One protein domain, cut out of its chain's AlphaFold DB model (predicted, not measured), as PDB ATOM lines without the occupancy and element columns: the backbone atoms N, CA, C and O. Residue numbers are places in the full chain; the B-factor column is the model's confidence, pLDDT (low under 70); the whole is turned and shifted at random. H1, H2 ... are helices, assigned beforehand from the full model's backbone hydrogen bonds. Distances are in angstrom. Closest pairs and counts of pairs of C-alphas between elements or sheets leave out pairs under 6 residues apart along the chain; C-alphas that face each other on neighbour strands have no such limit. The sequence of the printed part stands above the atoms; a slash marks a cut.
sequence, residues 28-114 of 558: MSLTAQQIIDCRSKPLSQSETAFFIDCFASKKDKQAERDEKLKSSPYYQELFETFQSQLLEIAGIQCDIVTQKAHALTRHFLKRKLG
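AT A GLANCE: This is residues 28 to 114 of the 558 residues of the protein "A_deaminase domain-containing protein" of Legionella hackeliae (UniProt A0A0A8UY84). Two long helices, H4 and H5, pack together at a steep angle in the middle, with the short H1 packed slantwise on part of H4. H2 and H3 form a helical hairpin at one end of the longest axis, close to H4 and H5 but not firmly joined to them. The printed part has 87 residues with five named helices, H1 to H5 in order, and no named strand: an all-helix class. It is compact, with a radius of gyration of the C-alphas of 13.2 A and spans of 37 by 27 by 20 A.

IN THESE COORDINATES: H1, residues 32 to 40, begins at C-alpha 32 (-21.256, -22.810, 132.322) and is 12.3 A long. H2, residues 45 to 56, measures 16.2 A, and H3, residues 62 to 70, 12.3 A. H4, residues 73 to 90, is 25.0 A long. H5, residues 95 to 112, is 25.9 A long and ends at C-alpha 112 (-6.137, -31.719, 141.724).

HOW THE PARTS SIT: H1 touches H4 residues 77 to 81 alone, opposite ways at a steep tilt of 41 degrees; the closest C-alphas, Ile 35 and Thr 81, are 5.5 A apart. H2 residues 51 to 55 alone touch H3 in the hairpin, at a shallow tilt of 9 degrees; the closest C-alphas, Cys 54 and Arg 65, are 6.3 A apart. H5 touches H4 with its residues 97 to 105 alone, opposite ways at a steep tilt of 52 degrees; the closest C-alphas, Gln 83 and Ala 101, are 5.0 A apart. H2 and H5 are close but not clearly touching, the closest C-alphas, Phe 51 and Leu 109, being 7.7 A apart. H1 and H3 are apart. In the five helices every O i to N i+4 pair is within hydrogen-bond range.

THE WHOLE: The C-alphas farthest apart, Thr 31 and Lys 59, are 38.1 A apart. The printed part has no cut, and its four links are tight. Residues 58 to 63, of which 62 and 63 belong to H3, stand free. The mean pLDDT of the printed part is 81.9; it is under 70 at 12 residues, among them 88 to 92.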
ATOM      1  N   MET A  28     -16.193 -12.109 126.011       57.12
ATOM      2  CA  MET A  28     -17.096 -13.222 125.741       57.12
ATOM      3  C   MET A  28     -17.172 -14.042 127.030       57.12
ATOM      4  O   MET A  28     -16.208 -14.712 127.394       57.12
ATOM      5  N   SER A  29     -18.289 -13.927 127.749       72.00
ATOM      6  CA  SER A  29     -18.530 -14.681 128.974       72.00
ATOM      7  C   SER A  29     -18.464 -16.170 128.651       72.00
ATOM      8  O   SER A  29     -19.196 -16.639 127.773       72.00
ATOM      9  N   LEU A  30     -17.598 -16.907 129.345       78.00
ATOM     10  CA  LEU A  30     -17.545 -18.359 129.214       78.00
ATOM     11  C   LEU A  30     -18.897 -18.950 129.625       78.00
ATOM     12  O   LEU A  30     -19.482 -18.563 130.634       78.00
ATOM     13  N   THR A  31     -19.398 -19.906 128.851       79.81
ATOM     14  CA  THR A  31     -20.601 -20.655 129.221       79.81
ATOM     15  C   THR A  31     -20.323 -21.546 130.434       79.81
ATOM     16  O   THR A  31     -19.194 -21.996 130.653       79.81
ATOM     17  N   ALA A  32     -21.368 -21.876 131.199       61.16
ATOM     18  CA  ALA A  32     -21.256 -22.810 132.322       61.16
ATOM     19  C   ALA A  32     -20.629 -24.156 131.904       61.16
ATOM     20  O   ALA A  32     -19.821 -24.711 132.645       61.16
ATOM     21  N   GLN A  33     -20.940 -24.640 130.694       67.56
ATOM     22  CA  GLN A  33     -20.372 -25.876 130.158       67.56
ATOM     23  C   GLN A  33     -18.862 -25.756 129.908       67.56
ATOM     24  O   GLN A  33     -18.112 -26.613 130.361       67.56
ATOM     25  N   GLN A  34     -18.394 -24.662 129.296       75.25
ATOM     26  CA  GLN A  34     -16.957 -24.428 129.082       75.25
ATOM     27  C   GLN A  34     -16.173 -24.397 130.402       75.25
ATOM     28  O   GLN A  34     -15.070 -24.935 130.490       75.25
ATOM     29  N   ILE A  35     -16.756 -23.812 131.454       66.25
ATOM     30  CA  ILE A  35     -16.145 -23.792 132.790       66.25
ATOM     31  C   ILE A  35     -16.034 -25.213 133.364       66.25
ATOM     32  O   ILE A  35     -14.991 -25.579 133.914       66.25
ATOM     33  N   ILE A  36     -17.098 -26.015 133.243       62.59
ATOM     34  CA  ILE A  36     -17.130 -27.408 133.715       62.59
ATOM     35  C   ILE A  36     -16.110 -28.260 132.953       62.59
ATOM     36  O   ILE A  36     -15.337 -28.994 133.579       62.59
ATOM     37  N   ASP A  37     -16.059 -28.138 131.630       74.62
ATOM     38  CA  ASP A  37     -15.160 -28.906 130.768       74.62
ATOM     39  C   ASP A  37     -13.691 -28.609 131.100       74.62
ATOM     40  O   ASP A  37     -12.903 -29.524 131.351       74.62
ATOM     41  N   CYS A  38     -13.331 -27.329 131.232       78.81
ATOM     42  CA  CYS A  38     -11.974 -26.915 131.593       78.81
ATOM     43  C   CYS A  38     -11.541 -27.462 132.970       78.81
ATOM     44  O   CYS A  38     -10.444 -28.012 133.143       78.81
ATOM     45  N   ARG A  39     -12.415 -27.364 133.981       80.50
ATOM     46  CA  ARG A  39     -12.099 -27.805 135.351       80.50
ATOM     47  C   ARG A  39     -12.066 -29.327 135.481       80.50
ATOM     48  O   ARG A  39     -11.250 -29.853 136.244       80.50
ATOM     49  N   SER A  40     -12.893 -30.046 134.728       76.88
ATOM     50  CA  SER A  40     -12.939 -31.514 134.750       76.88
ATOM     51  C   SER A  40     -11.812 -32.177 133.948       76.88
ATOM     52  O   SER A  40     -11.399 -33.279 134.310       76.88
ATOM     53  N   LYS A  41     -11.241 -31.495 132.942       88.19
ATOM     54  CA  LYS A  41     -10.141 -31.993 132.093       88.19
ATOM     55  C   LYS A  41      -8.994 -32.613 132.910       88.19
ATOM     56  O   LYS A  41      -8.406 -31.904 133.726       88.19
ATOM     57  N   PRO A  42      -8.643 -33.901 132.748       89.88
ATOM     58  CA  PRO A  42      -7.536 -34.504 133.489       89.88
ATOM     59  C   PRO A  42      -6.204 -33.834 133.130       89.88
ATOM     60  O   PRO A  42      -6.009 -33.402 131.995       89.88
ATOM     61  N   LEU A  43      -5.289 -33.750 134.099       92.81
ATOM     62  CA  LEU A  43      -3.932 -33.265 133.848       92.81
ATOM     63  C   LEU A  43      -3.135 -34.346 133.114       92.81
ATOM     64  O   LEU A  43      -3.144 -35.509 133.521       92.81
ATOM     65  N   SER A  44      -2.406 -33.964 132.070       95.81
ATOM     66  CA  SER A  44      -1.392 -34.835 131.472       95.81
ATOM     67  C   SER A  44      -0.232 -35.082 132.450       95.81
ATOM     68  O   SER A  44      -0.058 -34.369 133.445       95.81
ATOM     69  N   GLN A  45       0.594 -36.097 132.179       95.06
ATOM     70  CA  GLN A  45       1.772 -36.385 133.007       95.06
ATOM     71  C   GLN A  45       2.762 -35.210 133.030       95.06
ATOM     72  O   GLN A  45       3.297 -34.883 134.089       95.06
ATOM     73  N   SER A  46       2.968 -34.543 131.890       96.06
ATOM     74  CA  SER A  46       3.850 -33.377 131.787       96.06
ATOM     75  C   SER A  46       3.307 -32.177 132.560       96.06
ATOM     76  O   SER A  46       4.059 -31.550 133.302       96.06
ATOM     77  N   GLU A  47       2.005 -31.889 132.469       96.00
ATOM     78  CA  GLU A  47       1.368 -30.835 133.271       96.00
ATOM     79  C   GLU A  47       1.430 -31.151 134.769       96.00
ATOM     80  O   GLU A  47       1.727 -30.275 135.578       96.00
ATOM     81  N   THR A  48       1.199 -32.411 135.146       95.62
ATOM     82  CA  THR A  48       1.288 -32.868 136.540       95.62
ATOM     83  C   THR A  48       2.688 -32.624 137.103       95.62
ATOM     84  O   THR A  48       2.826 -31.986 138.147       95.62
ATOM     85  N   ALA A  49       3.729 -33.069 136.390       94.38
ATOM     86  CA  ALA A  49       5.119 -32.859 136.789       94.38
ATOM     87  C   ALA A  49       5.469 -31.365 136.871       94.38
ATOM     88  O   ALA A  49       6.053 -30.920 137.859       94.38
ATOM     89  N   PHE A  50       5.045 -30.581 135.876       96.19
ATOM     90  CA  PHE A  50       5.253 -29.137 135.833       96.19
ATOM     91  C   PHE A  50       4.648 -28.419 137.047       96.19
ATOM     92  O   PHE A  50       5.320 -27.617 137.698       96.19
ATOM     93  N   PHE A  51       3.388 -28.704 137.388       95.75
ATOM     94  CA  PHE A  51       2.741 -28.034 138.511       95.75
ATOM     95  C   PHE A  51       3.282 -28.497 139.866       95.75
ATOM     96  O   PHE A  51       3.411 -27.670 140.771       95.75
ATOM     97  N   ILE A  52       3.637 -29.780 140.018       94.00
ATOM     98  CA  ILE A  52       4.311 -30.271 141.230       94.00
ATOM     99  C   ILE A  52       5.625 -29.520 141.439       94.00
ATOM    100  O   ILE A  52       5.847 -29.007 142.533       94.00
ATOM    101  N   ASP A  53       6.446 -29.379 140.397       93.25
ATOM    102  CA  ASP A  53       7.702 -28.627 140.456       93.25
ATOM    103  C   ASP A  53       7.472 -27.157 140.859       93.25
ATOM    104  O   ASP A  53       8.098 -26.649 141.795       93.25
ATOM    105  N   CYS A  54       6.478 -26.494 140.253       92.06
ATOM    106  CA  CYS A  54       6.102 -25.121 140.609       92.06
ATOM    107  C   CYS A  54       5.689 -24.963 142.085       92.06
ATOM    108  O   CYS A  54       5.948 -23.923 142.698       92.06
ATOM    109  N   PHE A  55       5.016 -25.962 142.668       91.06
ATOM    110  CA  PHE A  55       4.553 -25.907 144.058       91.06
ATOM    111  C   PHE A  55       5.560 -26.460 145.075       91.06
ATOM    112  O   PHE A  55       5.466 -26.102 146.251       91.06
ATOM    113  N   ALA A  56       6.516 -27.289 144.649       84.94
ATOM    114  CA  ALA A  56       7.555 -27.864 145.499       84.94
ATOM    115  C   ALA A  56       8.674 -26.862 145.821       84.94
ATOM    116  O   ALA A  56       9.263 -26.936 146.905       84.94
ATOM    117  N   SER A  57       8.951 -25.899 144.930       76.19
ATOM    118  CA  SER A  57       9.966 -24.878 145.196       76.19
ATOM    119  C   SER A  57       9.543 -23.962 146.348       76.19
ATOM    120  O   SER A  57       8.751 -23.026 146.193       76.19
ATOM    121  N   LYS A  58      10.101 -24.219 147.537       71.38
ATOM    122  CA  LYS A  58      10.017 -23.324 148.703       71.38
ATOM    123  C   LYS A  58      10.912 -22.085 148.563       71.38
ATOM    124  O   LYS A  58      10.771 -21.169 149.365       71.38
ATOM    125  N   LYS A  59      11.843 -22.081 147.597       66.38
ATOM    126  CA  LYS A  59      12.843 -21.017 147.413       66.38
ATOM    127  C   LYS A  59      12.343 -19.866 146.538       66.38
ATOM    128  O   LYS A  59      12.791 -18.742 146.747       66.38
ATOM    129  N   ASP A  60      11.417 -20.131 145.621       70.38
ATOM    130  CA  ASP A  60      10.953 -19.117 144.672       70.38
ATOM    131  C   ASP A  60      10.067 -18.078 145.363       70.38
ATOM    132  O   ASP A  60       9.186 -18.408 146.175       70.38
ATOM    133  N   LYS A  61      10.252 -16.808 144.993       79.62
ATOM    134  CA  LYS A  61       9.316 -15.754 145.397       79.62
ATOM    135  C   LYS A  61       7.962 -16.013 144.734       79.62
ATOM    136  O   LYS A  61       7.879 -16.506 143.613       79.62
ATOM    137  N   GLN A  62       6.873 -15.632 145.405       77.50
ATOM    138  CA  GLN A  62       5.509 -15.850 144.897       77.50
ATOM    139  C   GLN A  62       5.301 -15.278 143.479       77.50
ATOM    140  O   GLN A  62       4.606 -15.898 142.682       77.50
ATOM    141  N   ALA A  63       5.943 -14.150 143.154       77.06
ATOM    142  CA  ALA A  63       5.883 -13.534 141.829       77.06
ATOM    143  C   ALA A  63       6.535 -14.395 140.730       77.06
ATOM    144  O   ALA A  63       5.933 -14.591 139.679       77.06
ATOM    145  N   GLU A  64       7.715 -14.964 140.991       85.12
ATOM    146  CA  GLU A  64       8.424 -15.852 140.052       85.12
ATOM    147  C   GLU A  64       7.614 -17.129 139.802       85.12
ATOM    148  O   GLU A  64       7.446 -17.570 138.665       85.12
ATOM    149  N   ARG A  65       7.024 -17.683 140.871       87.56
ATOM    150  CA  ARG A  65       6.111 -18.824 140.764       87.56
ATOM    151  C   ARG A  65       4.894 -18.490 139.902       87.56
ATOM    152  O   ARG A  65       4.478 -19.321 139.102       87.56
ATOM    153  N   ASP A  66       4.319 -17.302 140.064       83.69
ATOM    154  CA  ASP A  66       3.150 -16.883 139.293       83.69
ATOM    155  C   ASP A  66       3.488 -16.656 137.811       83.69
ATOM    156  O   ASP A  66       2.689 -17.039 136.958       83.69
ATOM    157  N   GLU A  67       4.666 -16.120 137.477       90.19
ATOM    158  CA  GLU A  67       5.128 -16.063 136.082       90.19
ATOM    159  C   GLU A  67       5.334 -17.452 135.484       90.19
ATOM    160  O   GLU A  67       4.867 -17.724 134.376       90.19
ATOM    161  N   LYS A  68       5.954 -18.365 136.240       92.94
ATOM    162  CA  LYS A  68       6.135 -19.749 135.799       92.94
ATOM    163  C   LYS A  68       4.784 -20.406 135.539       92.94
ATOM    164  O   LYS A  68       4.565 -20.922 134.451       92.94
ATOM    165  N   LEU A  69       3.837 -20.310 136.473       93.44
ATOM    166  CA  LEU A  69       2.484 -20.851 136.306       93.44
ATOM    167  C   LEU A  69       1.773 -20.281 135.069       93.44
ATOM    168  O   LEU A  69       1.147 -21.039 134.331       93.44
ATOM    169  N   LYS A  70       1.924 -18.978 134.800       94.00
ATOM    170  CA  LYS A  70       1.340 -18.300 133.630       94.00
ATOM    171  C   LYS A  70       1.859 -18.810 132.282       94.00
ATOM    172  O   LYS A  70       1.189 -18.578 131.279       94.00
ATOM    173  N   SER A  71       2.995 -19.506 132.243       94.88
ATOM    174  CA  SER A  71       3.496 -20.139 131.013       94.88
ATOM    175  C   SER A  71       2.706 -21.389 130.601       94.88
ATOM    176  O   SER A  71       2.811 -21.826 129.458       94.88
ATOM    177  N   SER A  72       1.896 -21.961 131.504       96.44
ATOM    178  CA  SER A  72       1.047 -23.114 131.199       96.44
ATOM    179  C   SER A  72      -0.265 -22.681 130.526       96.44
ATOM    180  O   SER A  72      -1.047 -21.955 131.149       96.44
ATOM    181  N   PRO A  73      -0.579 -23.184 129.313       96.31
ATOM    182  CA  PRO A  73      -1.865 -22.925 128.663       96.31
ATOM    183  C   PRO A  73      -3.060 -23.360 129.518       96.31
ATOM    184  O   PRO A  73      -4.048 -22.640 129.607       96.31
ATOM    185  N   TYR A  74      -2.949 -24.494 130.219       95.50
ATOM    186  CA  TYR A  74      -4.015 -24.983 131.095       95.50
ATOM    187  C   TYR A  74      -4.225 -24.097 132.329       95.50
ATOM    188  O   TYR A  74      -5.356 -23.907 132.771       95.50
ATOM    189  N   TYR A  75      -3.154 -23.519 132.884       96.12
ATOM    190  CA  TYR A  75      -3.285 -22.553 133.976       96.12
ATOM    191  C   TYR A  75      -4.037 -21.300 133.525       96.12
ATOM    192  O   TYR A  75      -4.887 -20.814 134.271       96.12
ATOM    193  N   GLN A  76      -3.732 -20.790 132.327       96.19
ATOM    194  CA  GLN A  76      -4.414 -19.628 131.752       96.19
ATOM    195  C   GLN A  76      -5.893 -19.921 131.508       96.19
ATOM    196  O   GLN A  76      -6.740 -19.167 131.972       96.19
ATOM    197  N   GLU A  77      -6.206 -21.069 130.904       93.31
ATOM    198  CA  GLU A  77      -7.585 -21.508 130.667       93.31
ATOM    199  C   GLU A  77      -8.372 -21.596 131.989       93.31
ATOM    200  O   GLU A  77      -9.442 -21.003 132.136       93.31
ATOM    201  N   LEU A  78      -7.805 -22.247 133.015       87.88
ATOM    202  CA  LEU A  78      -8.418 -22.312 134.344       87.88
ATOM    203  C   LEU A  78      -8.591 -20.927 134.970       87.88
ATOM    204  O   LEU A  78      -9.643 -20.647 135.547       87.88
ATOM    205  N   PHE A  79      -7.569 -20.075 134.885       92.69
ATOM    206  CA  PHE A  79      -7.614 -18.703 135.374       92.69
ATOM    207  C   PHE A  79      -8.744 -17.909 134.725       92.69
ATOM    208  O   PHE A  79      -9.509 -17.284 135.455       92.69
ATOM    209  N   GLU A  80      -8.917 -18.000 133.409       91.69
ATOM    210  CA  GLU A  80     -10.022 -17.366 132.691       91.69
ATOM    211  C   GLU A  80     -11.378 -17.876 133.193       91.69
ATOM    212  O   GLU A  80     -12.286 -17.071 133.404       91.69
ATOM    213  N   THR A  81     -11.516 -19.175 133.512       82.19
ATOM    214  CA  THR A  81     -12.765 -19.682 134.116       82.19
ATOM    215  C   THR A  81     -13.066 -19.048 135.473       82.19
ATOM    216  O   THR A  81     -14.211 -18.692 135.748       82.19
ATOM    217  N   PHE A  82     -12.065 -18.915 136.349       79.75
ATOM    218  CA  PHE A  82     -12.250 -18.304 137.668       79.75
ATOM    219  C   PHE A  82     -12.470 -16.800 137.547       79.75
ATOM    220  O   PHE A  82     -13.350 -16.260 138.209       79.75
ATOM    221  N   GLN A  83     -11.720 -16.126 136.679       85.94
ATOM    222  CA  GLN A  83     -11.854 -14.697 136.443       85.94
ATOM    223  C   GLN A  83     -13.225 -14.362 135.855       85.94
ATOM    224  O   GLN A  83     -13.873 -13.458 136.366       85.94
ATOM    225  N   SER A  84     -13.708 -15.111 134.859       76.19
ATOM    226  CA  SER A  84     -15.030 -14.892 134.260       76.19
ATOM    227  C   SER A  84     -16.149 -15.035 135.295       76.19
ATOM    228  O   SER A  84     -17.017 -14.169 135.356       76.19
ATOM    229  N   GLN A  85     -16.101 -16.062 136.153       70.81
ATOM    230  CA  GLN A  85     -17.078 -16.223 137.239       70.81
ATOM    231  C   GLN A  85     -16.979 -15.107 138.284       70.81
ATOM    232  O   GLN A  85     -17.991 -14.581 138.735       70.81
ATOM    233  N   LEU A  86     -15.764 -14.723 138.680       67.69
ATOM    234  CA  LEU A  86     -15.571 -13.643 139.645       67.69
ATOM    235  C   LEU A  86     -16.011 -12.289 139.079       67.69
ATOM    236  O   LEU A  86     -16.529 -11.482 139.840       67.69
ATOM    237  N   LEU A  87     -15.830 -12.038 137.780       75.81
ATOM    238  CA  LEU A  87     -16.313 -10.835 137.097       75.81
ATOM    239  C   LEU A  87     -17.839 -10.799 137.041       75.81
ATOM    240  O   LEU A  87     -18.418  -9.753 137.321       75.81
ATOM    241  N   GLU A  88     -18.481 -11.930 136.740       66.06
ATOM    242  CA  GLU A  88     -19.942 -12.065 136.779       66.06
ATOM    243  C   GLU A  88     -20.483 -11.754 138.182       66.06
ATOM    244  O   GLU A  88     -21.416 -10.968 138.333       66.06
ATOM    245  N   ILE A  89     -19.837 -12.296 139.220       55.78
ATOM    246  CA  ILE A  89     -20.208 -12.074 140.623       55.78
ATOM    247  C   ILE A  89     -19.919 -10.633 141.072       55.78
ATOM    248  O   ILE A  89     -20.705 -10.033 141.801       55.78
ATOM    249  N   ALA A  90     -18.768 -10.074 140.698       63.09
ATOM    250  CA  ALA A  90     -18.328  -8.750 141.130       63.09
ATOM    251  C   ALA A  90     -19.046  -7.614 140.387       63.09
ATOM    252  O   ALA A  90     -19.136  -6.508 140.919       63.09
ATOM    253  N   GLY A  91     -19.501  -7.857 139.155       69.50
ATOM    254  CA  GLY A  91     -20.086  -6.851 138.267       69.50
ATOM    255  C   GLY A  91     -19.102  -5.779 137.777       69.50
ATOM    256  O   GLY A  91     -19.504  -4.875 137.049       69.50
ATOM    257  N   ILE A  92     -17.825  -5.849 138.171       68.75
ATOM    258  CA  ILE A  92     -16.766  -4.903 137.799       68.75
ATOM    259  C   ILE A  92     -15.425  -5.621 137.619       68.75
ATOM    260  O   ILE A  92     -15.091  -6.543 138.365       68.75
ATOM    261  N   GLN A  93     -14.622  -5.153 136.661       78.25
ATOM    262  CA  GLN A  93     -13.234  -5.582 136.500       78.25
ATOM    263  C   GLN A  93     -12.315  -4.716 137.365       78.25
ATOM    264  O   GLN A  93     -12.262  -3.499 137.207       78.25
ATOM    265  N   CYS A  94     -11.584  -5.344 138.285       74.25
ATOM    266  CA  CYS A  94     -10.581  -4.676 139.110       74.25
ATOM    267  C   CYS A  94      -9.433  -5.628 139.473       74.25
ATOM    268  O   CYS A  94      -9.577  -6.851 139.396       74.25
ATOM    269  N   ASP A  95      -8.299  -5.072 139.909       78.06
ATOM    270  CA  ASP A  95      -7.094  -5.844 140.253       78.06
ATOM    271  C   ASP A  95      -7.360  -6.923 141.307       78.06
ATOM    272  O   ASP A  95      -6.788  -8.011 141.249       78.06
ATOM    273  N   ILE A  96      -8.288  -6.658 142.231       71.25
ATOM    274  CA  ILE A  96      -8.699  -7.602 143.275       71.25
ATOM    275  C   ILE A  96      -9.317  -8.868 142.661       71.25
ATOM    276  O   ILE A  96      -9.010  -9.973 143.109       71.25
ATOM    277  N   VAL A  97     -10.151  -8.736 141.622       73.19
ATOM    278  CA  VAL A  97     -10.753  -9.887 140.925       73.19
ATOM    279  C   VAL A  97      -9.666 -10.736 140.267       73.19
ATOM    280  O   VAL A  97      -9.652 -11.954 140.429       73.19
ATOM    281  N   THR A  98      -8.705 -10.097 139.600       83.75
ATOM    282  CA  THR A  98      -7.566 -10.773 138.961       83.75
ATOM    283  C   THR A  98      -6.681 -11.499 139.977       83.75
ATOM    284  O   THR A  98      -6.334 -12.667 139.789       83.75
ATOM    285  N   GLN A  99      -6.342 -10.852 141.093       77.81
ATOM    286  CA  GLN A  99      -5.540 -11.465 142.156       77.81
ATOM    287  C   GLN A  99      -6.249 -12.680 142.773       77.81
ATOM    288  O   GLN A  99      -5.624 -13.724 142.984       77.81
ATOM    289  N   LYS A 100      -7.563 -12.576 143.009       73.81
ATOM    290  CA  LYS A 100      -8.375 -13.678 143.546       73.81
ATOM    291  C   LYS A 100      -8.529 -14.824 142.554       73.81
ATOM    292  O   LYS A 100      -8.399 -15.975 142.961       73.81
ATOM    293  N   ALA A 101      -8.706 -14.536 141.265       78.75
ATOM    294  CA  ALA A 101      -8.727 -15.561 140.225       78.75
ATOM    295  C   ALA A 101      -7.431 -16.389 140.242       78.75
ATOM    296  O   ALA A 101      -7.488 -17.613 140.291       78.75
ATOM    297  N   HIS A 102      -6.260 -15.743 140.337       85.50
ATOM    298  CA  HIS A 102      -4.990 -16.459 140.492       85.50
ATOM    299  C   HIS A 102      -4.929 -17.311 141.770       85.50
ATOM    300  O   HIS A 102      -4.452 -18.447 141.735       85.50
ATOM    301  N   ALA A 103      -5.411 -16.793 142.903       74.50
ATOM    302  CA  ALA A 103      -5.437 -17.548 144.155       74.50
ATOM    303  C   ALA A 103      -6.301 -18.817 144.053       74.50
ATOM    304  O   ALA A 103      -5.836 -19.896 144.440       74.50
ATOM    305  N   LEU A 104      -7.497 -18.705 143.471       74.50
ATOM    306  CA  LEU A 104      -8.407 -19.829 143.253       74.50
ATOM    307  C   LEU A 104      -7.826 -20.855 142.274       74.50
ATOM    308  O   LEU A 104      -7.839 -22.047 142.580       74.50
ATOM    309  N   THR A 105      -7.222 -20.417 141.163       82.94
ATOM    310  CA  THR A 105      -6.567 -21.324 140.205       82.94
ATOM    311  C   THR A 105      -5.467 -22.149 140.868       82.94
ATOM    312  O   THR A 105      -5.413 -23.370 140.705       82.94
ATOM    313  N   ARG A 106      -4.606 -21.517 141.679       86.81
ATOM    314  CA  ARG A 106      -3.547 -22.230 142.416       86.81
ATOM    315  C   ARG A 106      -4.118 -23.232 143.409       86.81
ATOM    316  O   ARG A 106      -3.620 -24.352 143.497       86.81
ATOM    317  N   HIS A 107      -5.130 -22.825 144.172       76.94
ATOM    318  CA  HIS A 107      -5.783 -23.696 145.144       76.94
ATOM    319  C   HIS A 107      -6.400 -24.923 144.457       76.94
ATOM    320  O   HIS A 107      -6.156 -26.056 144.873       76.94
ATOM    321  N   PHE A 108      -7.121 -24.702 143.355       82.00
ATOM    322  CA  PHE A 108      -7.721 -25.756 142.545       82.00
ATOM    323  C   PHE A 108      -6.677 -26.763 142.044       82.00
ATOM    324  O   PHE A 108      -6.844 -27.970 142.222       82.00
ATOM    325  N   LEU A 109      -5.558 -26.284 141.492       86.69
ATOM    326  CA  LEU A 109      -4.483 -27.153 141.004       86.69
ATOM    327  C   LEU A 109      -3.816 -27.950 142.126       86.69
ATOM    328  O   LEU A 109      -3.630 -29.155 141.984       86.69
ATOM    329  N   LYS A 110      -3.520 -27.327 143.274       85.12
ATOM    330  CA  LYS A 110      -2.967 -28.047 144.433       85.12
ATOM    331  C   LYS A 110      -3.886 -29.178 144.900       85.12
ATOM    332  O   LYS A 110      -3.391 -30.250 145.240       85.12
ATOM    333  N   ARG A 111      -5.208 -28.964 144.875       76.25
ATOM    334  CA  ARG A 111      -6.197 -30.018 145.165       76.25
ATOM    335  C   ARG A 111      -6.162 -31.124 144.122       76.25
ATOM    336  O   ARG A 111      -6.102 -32.293 144.488       76.25
ATOM    337  N   LYS A 112      -6.157 -30.763 142.839       82.31
ATOM    338  CA  LYS A 112      -6.137 -31.719 141.724       82.31
ATOM    339  C   LYS A 112      -4.893 -32.614 141.733       82.31
ATOM    340  O   LYS A 112      -4.973 -33.768 141.337       82.31
ATOM    341  N   LEU A 113      -3.777 -32.092 142.239       88.94
ATOM    342  CA  LEU A 113      -2.504 -32.800 142.388       88.94
ATOM    343  C   LEU A 113      -2.383 -33.600 143.697       88.94
ATOM    344  O   LEU A 113      -1.348 -34.214 143.929       88.94
ATOM    345  N   GLY A 114      -3.379 -33.554 144.589       83.88
ATOM    346  CA  GLY A 114      -3.298 -34.212 145.899       83.88
ATOM    347  C   GLY A 114      -2.278 -33.584 146.860       83.88
ATOM    348  O   GLY A 114      -1.945 -34.183 147.877       83.88
TER     349      GLY A 114